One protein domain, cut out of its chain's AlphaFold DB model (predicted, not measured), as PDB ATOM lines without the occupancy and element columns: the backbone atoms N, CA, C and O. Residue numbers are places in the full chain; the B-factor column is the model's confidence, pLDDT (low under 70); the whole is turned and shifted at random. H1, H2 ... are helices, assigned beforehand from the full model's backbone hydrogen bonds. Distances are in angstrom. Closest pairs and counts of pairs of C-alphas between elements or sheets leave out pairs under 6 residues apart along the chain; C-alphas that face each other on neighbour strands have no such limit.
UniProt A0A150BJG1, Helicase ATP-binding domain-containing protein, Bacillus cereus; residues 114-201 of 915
ATOM      1  N   GLY A 114     150.670 121.370 120.822       89.38
ATOM      2  CA  GLY A 114     150.436 120.281 121.775       89.38
ATOM      3  C   GLY A 114     149.140 120.470 122.574       89.38
ATOM      4  O   GLY A 114     148.624 121.581 122.676       89.38
ATOM      5  N   LYS A 115     148.587 119.383 123.139       90.94
ATOM      6  CA  LYS A 115     147.293 119.407 123.857       90.94
ATOM      7  C   LYS A 115     147.272 120.428 125.007       90.94
ATOM      8  O   LYS A 115     146.300 121.164 125.119       90.94
ATOM      9  N   SER A 116     148.360 120.542 125.766       90.06
ATOM     10  CA  SER A 116     148.506 121.500 126.874       90.06
ATOM     11  C   SER A 116     148.300 122.962 126.467       90.06
ATOM     12  O   SER A 116     148.019 123.791 127.317       90.06
ATOM     13  N   HIS A 117     148.377 123.313 125.182       90.62
ATOM     14  CA  HIS A 117     148.150 124.685 124.713       90.62
ATOM     15  C   HIS A 117     146.693 124.987 124.364       90.62
ATOM     16  O   HIS A 117     146.402 126.086 123.893       90.62
ATOM     17  N   TYR A 118     145.783 124.039 124.588       94.00
ATOM     18  CA  TYR A 118     144.363 124.205 124.316       94.00
ATOM     19  C   TYR A 118     143.532 124.160 125.585       94.00
ATOM     20  O   TYR A 118     143.768 123.343 126.471       94.00
ATOM     21  N   TYR A 119     142.497 124.987 125.628       93.88
ATOM     22  CA  TYR A 119     141.504 124.987 126.686       93.88
ATOM     23  C   TYR A 119     140.586 123.758 126.580       93.88
ATOM     24  O   TYR A 119     140.156 123.353 125.494       93.88
ATOM     25  N   CYS A 120     140.262 123.170 127.729       93.38
ATOM     26  CA  CYS A 120     139.361 122.039 127.883       93.38
ATOM     27  C   CYS A 120     138.192 122.414 128.797       93.38
ATOM     28  O   CYS A 120     138.254 122.295 130.023       93.38
ATOM     29  N   HIS A 121     137.076 122.783 128.172       90.94
ATOM     30  CA  HIS A 121     135.860 123.165 128.887       90.94
ATOM     31  C   HIS A 121     135.310 122.047 129.786       90.94
ATOM     32  O   HIS A 121     134.807 122.306 130.875       90.94
ATOM     33  N   PHE A 122     135.478 120.783 129.382       88.50
ATOM     34  CA  PHE A 122     135.078 119.639 130.203       88.50
ATOM     35  C   PHE A 122     135.807 119.596 131.546       88.50
ATOM     36  O   PHE A 122     135.185 119.314 132.565       88.50
ATOM     37  N   ARG A 123     137.114 119.879 131.565       87.38
ATOM     38  CA  ARG A 123     137.878 119.905 132.817       87.38
ATOM     39  C   ARG A 123     137.461 121.071 133.700       87.38
ATOM     40  O   ARG A 123     137.371 120.869 134.898       87.38
ATOM     41  N   MET A 124     137.155 122.222 133.099       85.69
ATOM     42  CA  MET A 124     136.625 123.382 133.818       85.69
ATOM     43  C   MET A 124     135.261 123.116 134.463       85.69
ATOM     44  O   MET A 124     134.975 123.695 135.492       85.69
ATOM     45  N   LYS A 125     134.401 122.286 133.860       82.50
ATOM     46  CA  LYS A 125     133.062 121.981 134.405       82.50
ATOM     47  C   LYS A 125     133.035 120.815 135.395       82.50
ATOM     48  O   LYS A 125     132.054 120.663 136.109       82.50
ATOM     49  N   ASN A 126     134.067 119.972 135.389       75.69
ATOM     50  CA  ASN A 126     134.150 118.771 136.227       75.69
ATOM     51  C   ASN A 126     135.235 118.868 137.304       75.69
ATOM     52  O   ASN A 126     135.572 117.859 137.930       75.69
ATOM     53  N   SER A 127     135.822 120.045 137.519       69.88
ATOM     54  CA  SER A 127     136.622 120.263 138.716       69.88
ATOM     55  C   SER A 127     135.703 120.338 139.939       69.88
ATOM     56  O   SER A 127     134.530 120.688 139.864       69.88
ATOM     57  N   SER A 128     136.202 119.923 141.103       63.75
ATOM     58  CA  SER A 128     135.415 120.024 142.332       63.75
ATOM     59  C   SER A 128     135.105 121.498 142.612       63.75
ATOM     60  O   SER A 128     136.038 122.298 142.661       63.75
ATOM     61  N   GLN A 129     133.838 121.845 142.877       58.03
ATOM     62  CA  GLN A 129     133.400 123.230 143.147       58.03
ATOM     63  C   GLN A 129     134.256 123.946 144.212       58.03
ATOM     64  O   GLN A 129     134.506 125.144 144.120       58.03
ATOM     65  N   LYS A 130     134.773 123.202 145.201       53.94
ATOM     66  CA  LYS A 130     135.676 123.719 146.243       53.94
ATOM     67  C   LYS A 130     137.039 124.178 145.691       53.94
ATOM     68  O   LYS A 130     137.544 125.214 146.088       53.94
ATOM     69  N   ILE A 131     137.596 123.439 144.727       59.00
ATOM     70  CA  ILE A 131     138.872 123.743 144.055       59.00
ATOM     71  C   ILE A 131     138.689 124.872 143.029       59.00
ATOM     72  O   ILE A 131     139.590 125.682 142.840       59.00
ATOM     73  N   GLU A 132     137.532 124.932 142.366       60.34
ATOM     74  CA  GLU A 132     137.200 125.994 141.409       60.34
ATOM     75  C   GLU A 132     137.071 127.357 142.085       60.34
ATOM     76  O   GLU A 132     137.652 128.319 141.594       60.34
ATOM     77  N   ASN A 133     136.377 127.428 143.224       60.69
ATOM     78  CA  ASN A 133     136.165 128.683 143.947       60.69
ATOM     79  C   ASN A 133     137.442 129.224 144.616       60.69
ATOM     80  O   ASN A 133     137.556 130.430 144.807       60.69
ATOM     81  N   GLU A 134     138.408 128.361 144.948       70.38
ATOM     82  CA  GLU A 134     139.708 128.769 145.506       70.38
ATOM     83  C   GLU A 134     140.707 129.248 144.435       70.38
ATOM     84  O   GLU A 134     141.589 130.052 144.733       70.38
ATOM     85  N   LEU A 135     140.605 128.756 143.192       78.19
ATOM     86  CA  LEU A 135     141.574 129.038 142.118       78.19
ATOM     87  C   LEU A 135     141.064 129.994 141.034       78.19
ATOM     88  O   LEU A 135     141.883 130.673 140.417       78.19
ATOM     89  N   PHE A 136     139.758 130.044 140.769       84.12
ATOM     90  CA  PHE A 136     139.165 130.858 139.706       84.12
ATOM     91  C   PHE A 136     138.129 131.822 140.275       84.12
ATOM     92  O   PHE A 136     137.137 131.407 140.874       84.12
ATOM     93  N   SER A 137     138.322 133.119 140.024       86.56
ATOM     94  CA  SER A 137     137.321 134.132 140.361       86.56
ATOM     95  C   SER A 137     136.065 133.975 139.486       86.56
ATOM     96  O   SER A 137     136.130 133.415 138.391       86.56
ATOM     97  N   ARG A 138     134.912 134.521 139.906       85.12
ATOM     98  CA  ARG A 138     133.706 134.554 139.045       85.12
ATOM     99  C   ARG A 138     133.966 135.254 137.704       85.12
ATOM    100  O   ARG A 138     133.400 134.855 136.689       85.12
ATOM    101  N   ALA A 139     134.838 136.265 137.694       86.31
ATOM    102  CA  ALA A 139     135.255 136.941 136.470       86.31
ATOM    103  C   ALA A 139     136.070 136.002 135.562       86.31
ATOM    104  O   ALA A 139     135.767 135.903 134.375       86.31
ATOM    105  N   ASP A 140     137.022 135.245 136.124       87.81
ATOM    106  CA  ASP A 140     137.825 134.259 135.384       87.81
ATOM    107  C   ASP A 140     136.915 133.216 134.717       87.81
ATOM    108  O   ASP A 140     137.057 132.908 133.534       87.81
ATOM    109  N   GLN A 141     135.937 132.697 135.468       87.31
ATOM    110  CA  GLN A 141     134.974 131.711 134.974       87.31
ATOM    111  C   GLN A 141     134.157 132.267 133.801       87.31
ATOM    112  O   GLN A 141     134.050 131.615 132.761       87.31
ATOM    113  N   HIS A 142     133.639 133.492 133.934       88.56
ATOM    114  CA  HIS A 142     132.873 134.151 132.880       88.56
ATOM    115  C   HIS A 142     133.692 134.339 131.594       88.56
ATOM    116  O   HIS A 142     133.200 134.070 130.493       88.56
ATOM    117  N   VAL A 143     134.956 134.756 131.721       90.94
ATOM    118  CA  VAL A 143     135.864 134.917 130.577       90.94
ATOM    119  C   VAL A 143     136.113 133.577 129.883       90.94
ATOM    120  O   VAL A 143     135.995 133.503 128.661       90.94
ATOM    121  N   LEU A 144     136.378 132.503 130.630       91.19
ATOM    122  CA  LEU A 144     136.619 131.169 130.064       91.19
ATOM    123  C   LEU A 144     135.373 130.571 129.383       91.19
ATOM    124  O   LEU A 144     135.482 129.920 128.342       91.19
ATOM    125  N   GLU A 145     134.175 130.813 129.917       90.38
ATOM    126  CA  GLU A 145     132.914 130.413 129.276       90.38
ATOM    127  C   GLU A 145     132.629 131.199 127.996       90.38
ATOM    128  O   GLU A 145     132.147 130.650 127.001       90.38
ATOM    129  N   LYS A 146     132.925 132.502 127.998       91.38
ATOM    130  CA  LYS A 146     132.848 133.334 126.795       91.38
ATOM    131  C   LYS A 146     133.858 132.860 125.750       91.38
ATOM    132  O   LYS A 146     133.490 132.714 124.586       91.38
ATOM    133  N   PHE A 147     135.081 132.548 126.172       94.00
ATOM    134  CA  PHE A 147     136.127 132.007 125.313       94.00
ATOM    135  C   PHE A 147     135.696 130.693 124.655       94.00
ATOM    136  O   PHE A 147     135.794 130.565 123.443       94.00
ATOM    137  N   PHE A 148     135.111 129.750 125.403       93.06
ATOM    138  CA  PHE A 148     134.607 128.495 124.829       93.06
ATOM    139  C   PHE A 148     133.605 128.696 123.679       93.06
ATOM    140  O   PHE A 148     133.607 127.916 122.732       93.06
ATOM    141  N   ARG A 149     132.758 129.731 123.763       88.38
ATOM    142  CA  ARG A 149     131.718 130.018 122.762       88.38
ATOM    143  C   ARG A 149     132.228 130.783 121.545       88.38
ATOM    144  O   ARG A 149     131.713 130.574 120.453       88.38
ATOM    145  N   LEU A 150     133.168 131.704 121.745       91.31
ATOM    146  CA  LEU A 150     133.606 132.644 120.706       91.31
ATOM    147  C   LEU A 150     134.933 132.262 120.056       91.31
ATOM    148  O   LEU A 150     135.243 132.763 118.977       91.31
ATOM    149  N   SER A 151     135.714 131.406 120.712       93.69
ATOM    150  CA  SER A 151     137.046 131.069 120.239       93.69
ATOM    151  C   SER A 151     137.003 130.307 118.920       93.69
ATOM    152  O   SER A 151     136.178 129.416 118.714       93.69
ATOM    153  N   LYS A 152     137.949 130.620 118.035       91.62
ATOM    154  CA  LYS A 152     138.153 129.911 116.768       91.62
ATOM    155  C   LYS A 152     139.019 128.672 116.944       91.62
ATOM    156  O   LYS A 152     138.822 127.694 116.225       91.62
ATOM    157  N   THR A 153     139.990 128.709 117.860       92.69
ATOM    158  CA  THR A 153     141.014 127.660 117.971       92.69
ATOM    159  C   THR A 153     141.063 126.971 119.330       92.69
ATOM    160  O   THR A 153     141.555 125.847 119.429       92.69
ATOM    161  N   GLY A 154     140.569 127.628 120.380       92.88
ATOM    162  CA  GLY A 154     140.675 127.194 121.771       92.88
ATOM    163  C   GLY A 154     142.091 127.298 122.344       92.88
ATOM    164  O   GLY A 154     142.359 126.704 123.388       92.88
ATOM    165  N   GLN A 155     143.018 127.989 121.672       92.25
ATOM    166  CA  GLN A 155     144.414 128.103 122.108       92.25
ATOM    167  C   GLN A 155     144.591 129.103 123.251       92.25
ATOM    168  O   GLN A 155     143.986 130.170 123.247       92.25
ATOM    169  N   ARG A 156     145.524 128.818 124.167       89.56
ATOM    170  CA  ARG A 156     145.933 129.760 125.222       89.56
ATOM    171  C   ARG A 156     146.345 131.124 124.664       89.56
ATOM    172  O   ARG A 156     145.902 132.142 125.167       89.56
ATOM    173  N   SER A 157     147.128 131.139 123.585       84.44
ATOM    174  CA  SER A 157     147.579 132.391 122.963       84.44
ATOM    175  C   SER A 157     146.422 133.232 122.415       84.44
ATOM    176  O   SER A 157     146.486 134.448 122.469       84.44
ATOM    177  N   GLU A 158     145.349 132.604 121.920       88.12
ATOM    178  CA  GLU A 158     144.149 133.331 121.476       88.12
ATOM    179  C   GLU A 158     143.431 133.982 122.668       88.12
ATOM    180  O   GLU A 158     143.022 135.137 122.593       88.12
ATOM    181  N   LEU A 159     143.328 133.267 123.796       86.75
ATOM    182  CA  LEU A 159     142.758 133.794 125.040       86.75
ATOM    183  C   LEU A 159     143.550 135.003 125.571       86.75
ATOM    184  O   LEU A 159     142.965 135.997 125.999       86.75
ATOM    185  N   GLU A 160     144.878 134.927 125.537       82.94
ATOM    186  CA  GLU A 160     145.749 135.978 126.066       82.94
ATOM    187  C   GLU A 160     145.817 137.197 125.133       82.94
ATOM    188  O   GLU A 160     145.727 138.328 125.608       82.94
ATOM    189  N   GLU A 161     145.928 136.986 123.817       78.38
ATOM    190  CA  GLU A 161     146.132 138.061 122.835       78.38
ATOM    191  C   GLU A 161     144.819 138.684 122.333       78.38
ATOM    192  O   GLU A 161     144.699 139.907 122.305       78.38
ATOM    193  N   GLU A 162     143.825 137.877 121.943       80.44
ATOM    194  CA  GLU A 162     142.573 138.383 121.348       80.44
ATOM    195  C   GLU A 162     141.510 138.703 122.406       80.44
ATOM    196  O   GLU A 162     140.680 139.592 122.212       80.44
ATOM    197  N   HIS A 163     141.532 137.995 123.541       79.25
ATOM    198  CA  HIS A 163     140.578 138.200 124.634       79.25
ATOM    199  C   HIS A 163     141.167 138.956 125.835       79.25
ATOM    200  O   HIS A 163     140.428 139.234 126.781       79.25
ATOM    201  N   GLY A 164     142.457 139.314 125.796       79.38
ATOM    202  CA  GLY A 164     143.114 140.157 126.801       79.38
ATOM    203  C   GLY A 164     143.174 139.544 128.202       79.38
ATOM    204  O   GLY A 164     143.284 140.275 129.184       79.38
ATOM    205  N   PHE A 165     143.065 138.216 128.317       83.00
ATOM    206  CA  PHE A 165     143.024 137.525 129.602       83.00
ATOM    207  C   PHE A 165     144.288 136.701 129.823       83.00
ATOM    208  O   PHE A 165     144.406 135.570 129.351       83.00
ATOM    209  N   ASN A 166     145.229 137.279 130.569       81.62
ATOM    210  CA  ASN A 166     146.448 136.590 130.965       81.62
ATOM    211  C   ASN A 166     146.169 135.648 132.143       81.62
ATOM    212  O   ASN A 166     145.760 136.089 133.218       81.62
ATOM    213  N   ILE A 167     146.381 134.351 131.935       80.19
ATOM    214  CA  ILE A 167     146.104 133.308 132.922       80.19
ATOM    215  C   ILE A 167     147.408 132.729 133.470       80.19
ATOM    216  O   ILE A 167     148.292 132.319 132.724       80.19
ATOM    217  N   GLU A 168     147.518 132.642 134.795       79.00
ATOM    218  CA  GLU A 168     148.668 132.017 135.453       79.00
ATOM    219  C   GLU A 168     148.789 130.522 135.116       79.00
ATOM    220  O   GLU A 168     147.791 129.796 135.069       79.00
ATOM    221  N   ASP A 169     150.019 130.008 135.010       78.19
ATOM    222  CA  ASP A 169     150.285 128.602 134.668       78.19
ATOM    223  C   ASP A 169     149.615 127.606 135.621       78.19
ATOM    224  O   ASP A 169     149.121 126.556 135.203       78.19
ATOM    225  N   LYS A 170     149.552 127.937 136.917       81.06
ATOM    226  CA  LYS A 170     148.889 127.104 137.931       81.06
ATOM    227  C   LYS A 170     147.391 126.962 137.649       81.06
ATOM    228  O   LYS A 170     146.851 125.865 137.815       81.06
ATOM    229  N   LYS A 171     146.737 128.044 137.210       85.81
ATOM    230  CA  LYS A 171     145.329 128.046 136.793       85.81
ATOM    231  C   LYS A 171     145.179 127.312 135.460       85.81
ATOM    232  O   LYS A 171     144.371 126.390 135.360       85.81
ATOM    233  N   TRP A 172     146.017 127.623 134.471       88.38
ATOM    234  CA  TRP A 172     145.974 126.995 133.149       88.38
ATOM    235  C   TRP A 172     146.082 125.461 133.205       88.38
ATOM    236  O   TRP A 172     145.241 124.768 132.635       88.38
ATOM    237  N   LYS A 173     147.008 124.907 134.001       86.19
ATOM    238  CA  LYS A 173     147.167 123.447 134.198       86.19
ATOM    239  C   LYS A 173     145.887 122.727 134.648       86.19
ATOM    240  O   LYS A 173     145.742 121.515 134.451       86.19
ATOM    241  N   ARG A 174     144.941 123.438 135.275       86.81
ATOM    242  CA  ARG A 174     143.644 122.878 135.690       86.81
ATOM    243  C   ARG A 174     142.654 122.766 134.538       86.81
ATOM    244  O   ARG A 174     141.874 121.816 134.529       86.81
ATOM    245  N   VAL A 175     142.735 123.671 133.569       90.06
ATOM    246  CA  VAL A 175     141.764 123.813 132.477       90.06
ATOM    247  C   VAL A 175     142.318 123.448 131.100       90.06
ATOM    248  O   VAL A 175     141.553 123.391 130.147       90.06
ATOM    249  N   GLU A 176     143.612 123.162 130.968       92.44
ATOM    250  CA  GLU A 176     144.220 122.736 129.704       92.44
ATOM    251  C   GLU A 176     143.754 121.340 129.261       92.44
ATOM    252  O   GLU A 176     143.346 120.501 130.068       92.44
ATOM    253  N   LEU A 177     143.845 121.026 127.973       91.44
ATOM    254  CA  LEU A 177     143.567 119.689 127.472       91.44
ATOM    255  C   LEU A 177     144.690 118.722 127.880       91.44
ATOM    256  O   LEU A 177     145.847 118.893 127.509       91.44
ATOM    257  N   SER A 178     144.338 117.678 128.636       85.12
ATOM    258  CA  SER A 178     145.298 116.689 129.139       85.12
ATOM    259  C   SER A 178     145.547 115.574 128.121       85.12
ATOM    260  O   SER A 178     144.677 115.232 127.316       85.12
ATOM    261  N   ASN A 179     146.706 114.916 128.207       74.12
ATOM    262  CA  ASN A 179     146.981 113.698 127.441       74.12
ATOM    263  C   ASN A 179     145.959 112.587 127.728       74.12
ATOM    264  O   ASN A 179     145.562 111.898 126.793       74.12
ATOM    265  N   LYS A 180     145.446 112.515 128.968       70.31
ATOM    266  CA  LYS A 180     144.406 111.565 129.406       70.31
ATOM    267  C   LYS A 180     142.987 111.947 128.963       70.31
ATOM    268  O   LYS A 180     142.040 111.208 129.211       70.31
ATOM    269  N   SER A 181     142.798 113.117 128.348       77.19
ATOM    270  CA  SER A 181     141.474 113.567 127.919       77.19
ATOM    271  C   SER A 181     140.994 112.777 126.698       77.19
ATOM    272  O   SER A 181     141.543 112.915 125.602       77.19
ATOM    273  N   ASN A 182     139.912 112.013 126.868       76.44
ATOM    274  CA  ASN A 182     139.226 111.340 125.769       76.44
ATOM    275  C   ASN A 182     138.252 112.304 125.069       76.44
ATOM    276  O   ASN A 182     137.072 112.390 125.402       76.44
ATOM    277  N   CYS A 183     138.759 113.043 124.080       81.38
ATOM    278  CA  CYS A 183     137.950 113.985 123.302       81.38
ATOM    279  C   CYS A 183     136.869 113.306 122.447       81.38
ATOM    280  O   CYS A 183     135.888 113.963 122.111       81.38
ATOM    281  N   ARG A 184     137.033 112.020 122.095       72.38
ATOM    282  CA  ARG A 184     136.052 111.273 121.288       72.38
ATOM    283  C   ARG A 184     134.759 111.033 122.073       72.38
ATOM    284  O   ARG A 184     133.685 111.192 121.514       72.38
ATOM    285  N   ALA A 185     134.870 110.745 123.370       75.00
ATOM    286  CA  ALA A 185     133.733 110.548 124.275       75.00
ATOM    287  C   ALA A 185     133.298 111.831 125.020       75.00
ATOM    288  O   ALA A 185     132.497 111.777 125.949       75.00
ATOM    289  N   CYS A 186     133.846 112.996 124.661       77.31
ATOM    290  CA  CYS A 186     133.539 114.248 125.347       77.31
ATOM    291  C   CYS A 186     132.149 114.774 124.953       77.31
ATOM    292  O   CYS A 186     131.865 114.945 123.765       77.31
ATOM    293  N   GLN A 187     131.327 115.136 125.945       80.56
ATOM    294  CA  GLN A 187     129.983 115.699 125.734       80.56
ATOM    295  C   GLN A 187     129.976 117.005 124.922       80.56
ATOM    296  O   GLN A 187     128.999 117.331 124.260       80.56
ATOM    297  N   PHE A 188     131.087 117.745 124.937       82.44
ATOM    298  CA  PHE A 188     131.235 119.005 124.208       82.44
ATOM    299  C   PHE A 188     131.847 118.832 122.809       82.44
ATOM    300  O   PHE A 188     132.113 119.822 122.135       82.44
ATOM    301  N   SER A 189     132.119 117.601 122.365       76.94
ATOM    302  CA  SER A 189     132.957 117.326 121.186       76.94
ATOM    303  C   SER A 189     132.482 117.971 119.880       76.94
ATOM    304  O   SER A 189     133.325 118.348 119.068       76.94
ATOM    305  N   MET A 190     131.169 118.137 119.693       73.19
ATOM    306  CA  MET A 190     130.585 118.727 118.479       73.19
ATOM    307  C   MET A 190     130.761 120.246 118.383       73.19
ATOM    308  O   MET A 190     130.843 120.775 117.281       73.19
ATOM    309  N   VAL A 191     130.831 120.938 119.522       82.44
ATOM    310  CA  VAL A 191     130.877 122.411 119.593       82.44
ATOM    311  C   VAL A 191     132.199 122.937 120.149       82.44
ATOM    312  O   VAL A 191     132.402 124.139 120.248       82.44
ATOM    313  N   CYS A 192     133.111 122.046 120.545       87.44
ATOM    314  CA  CYS A 192     134.365 122.427 121.173       87.44
ATOM    315  C   CYS A 192     135.341 123.016 120.137       87.44
ATOM    316  O   CYS A 192     135.825 122.263 119.279       87.44
ATOM    317  N   PRO A 193     135.720 124.305 120.250       91.44
ATOM    318  CA  PRO A 193     136.603 124.953 119.279       91.44
ATOM    319  C   PRO A 193     137.972 124.271 119.205       91.44
ATOM    320  O   PRO A 193     138.503 124.058 118.118       91.44
ATOM    321  N   THR A 194     138.490 123.797 120.343       93.00
ATOM    322  CA  THR A 194     139.719 122.995 120.421       93.00
ATOM    323  C   THR A 194     139.668 121.752 119.530       93.00
ATOM    324  O   THR A 194     140.627 121.458 118.820       93.00
ATOM    325  N   ILE A 195     138.571 120.987 119.559       89.38
ATOM    326  CA  ILE A 195     138.458 119.741 118.781       89.38
ATOM    327  C   ILE A 195     138.295 120.059 117.296       89.38
ATOM    328  O   ILE A 195     138.962 119.436 116.469       89.38
ATOM    329  N   ILE A 196     137.456 121.044 116.968       90.31
ATOM    330  CA  ILE A 196     137.224 121.496 115.592       90.31
ATOM    331  C   ILE A 196     138.542 121.962 114.963       90.31
ATOM    332  O   ILE A 196     138.924 121.470 113.902       90.31
ATOM    333  N   HIS A 197     139.289 122.832 115.646       93.44
ATOM    334  CA  HIS A 197     140.586 123.330 115.183       93.44
ATOM    335  C   HIS A 197     141.605 122.210 114.985       93.44
ATOM    336  O   HIS A 197     142.220 122.108 113.925       93.44
ATOM    337  N   ARG A 198     141.753 121.319 115.973       91.94
ATOM    338  CA  ARG A 198     142.727 120.218 115.903       91.94
ATOM    339  C   ARG A 198     142.426 119.220 114.785       91.94
ATOM    340  O   ARG A 198     143.360 118.692 114.191       91.94
ATOM    341  N   ARG A 199     141.150 118.975 114.457       88.50
ATOM    342  CA  ARG A 199     140.769 118.118 113.316       88.50
ATOM    343  C   ARG A 199     141.230 118.692 111.975       88.50
ATOM    344  O   ARG A 199     141.531 117.927 111.064       88.50
ATOM    345  N   ARG A 200     141.353 120.018 111.861       92.25
ATOM    346  CA  ARG A 200     141.787 120.682 110.624       92.25
ATOM    347  C   ARG A 200     143.283 120.562 110.353       92.25
ATOM    348  O   ARG A 200     143.683 120.866 109.239       92.25
ATOM    349  N   PHE A 201     144.115 120.079 111.280       93.38
ATOM    350  CA  PHE A 201     145.564 119.941 111.041       93.38
ATOM    351  C   PHE A 201     145.905 119.053 109.842       93.38
ATOM    352  O   PHE A 201     146.896 119.298 109.161       93.38
TER     353      PHE A 201
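AT A GLANCE: This is residues 114 to 201 of the 915 residues of the protein "Helicase ATP-binding domain-containing protein" of Bacillus cereus (UniProt A0A150BJG1). Six short helices, joined by loops, gather into a rounded body: H3, the longest, runs lengthwise along one side, with H2 at one end of the body and H6 at the other. H1 and H5 meet near the middle, residues 118 to 120 pass through the core, H4 stands nearly square to H3, and the long loop of residues 176 to 192 sweeps round the side away from H3 and H4. The printed part has 88 residues, with six named helices in the order H1 to H6 and no named strand; the class is all helix. It is compact, with a radius of gyration of the C-alphas of 12.1 A, and spans 35 by 27 by 20 A.

HOW THE PARTS SIT: H1, residues 121 to 125, touches H5, residues 169 to 175; their closest C-alphas, those of Met 124 and Val 175, are 5.3 A apart. H2, residues 129 to 135, is close to H5 but not clearly touching, with the closest C-alphas, those of Leu 135 and Lys 171, 6.6 A apart. H2 and H5 run opposite ways at a shallow tilt of 25 degrees. H3, residues 138 to 150, is close to H1 but not clearly touching; the closest C-alphas are those of His 121 and Phe 148, at 6.8 A. H4, residues 156 to 161, is close to H3 but not clearly touching, with the C-alphas of Phe 147 and Leu 159 closest at 6.9 A. The lines of H3 and H4 are about perpendicular, at 80 degrees. H3 and H5 are apart. H6, residues 193 to 201, is close to H3 but not clearly touching; the closest C-alphas, those of Phe 148 and Pro 193, are 6.9 A apart. H3 and H6 run the same way at a steep tilt of 41 degrees. In H1, H2, H3 and H4 every O i to N i+4 pair is within hydrogen-bond range; in H6 it is 4 of 5, and in H5 1 of 3, beside 3 of 4 O i to N i+3 pairs.

IN THESE COORDINATES: H1 begins at C-alpha 121, (135.860, 123.165, 128.887), and ends at residue 125. H2, residues 129 to 135, is 10.1 A from first to last C-alpha. H3 runs 18.4 A from C-alpha 138, (133.706, 134.554, 139.045), to C-alpha 150. H4 holds residues 156 to 161, and H5, residues 169 to 175, is 10.0 A long. H6 runs 13.2 A from residue 193 to C-alpha 201, (145.564, 119.941, 111.041).

THE WHOLE: The two C-alphas farthest apart, those of Lys 130 and Phe 201, are 36.8 A apart. The printed part has no cut. The link from H5 to H6 is long, with 17 residues. The mean pLDDT of the printed part is 83.8, and residues 127 to 133 are under 70.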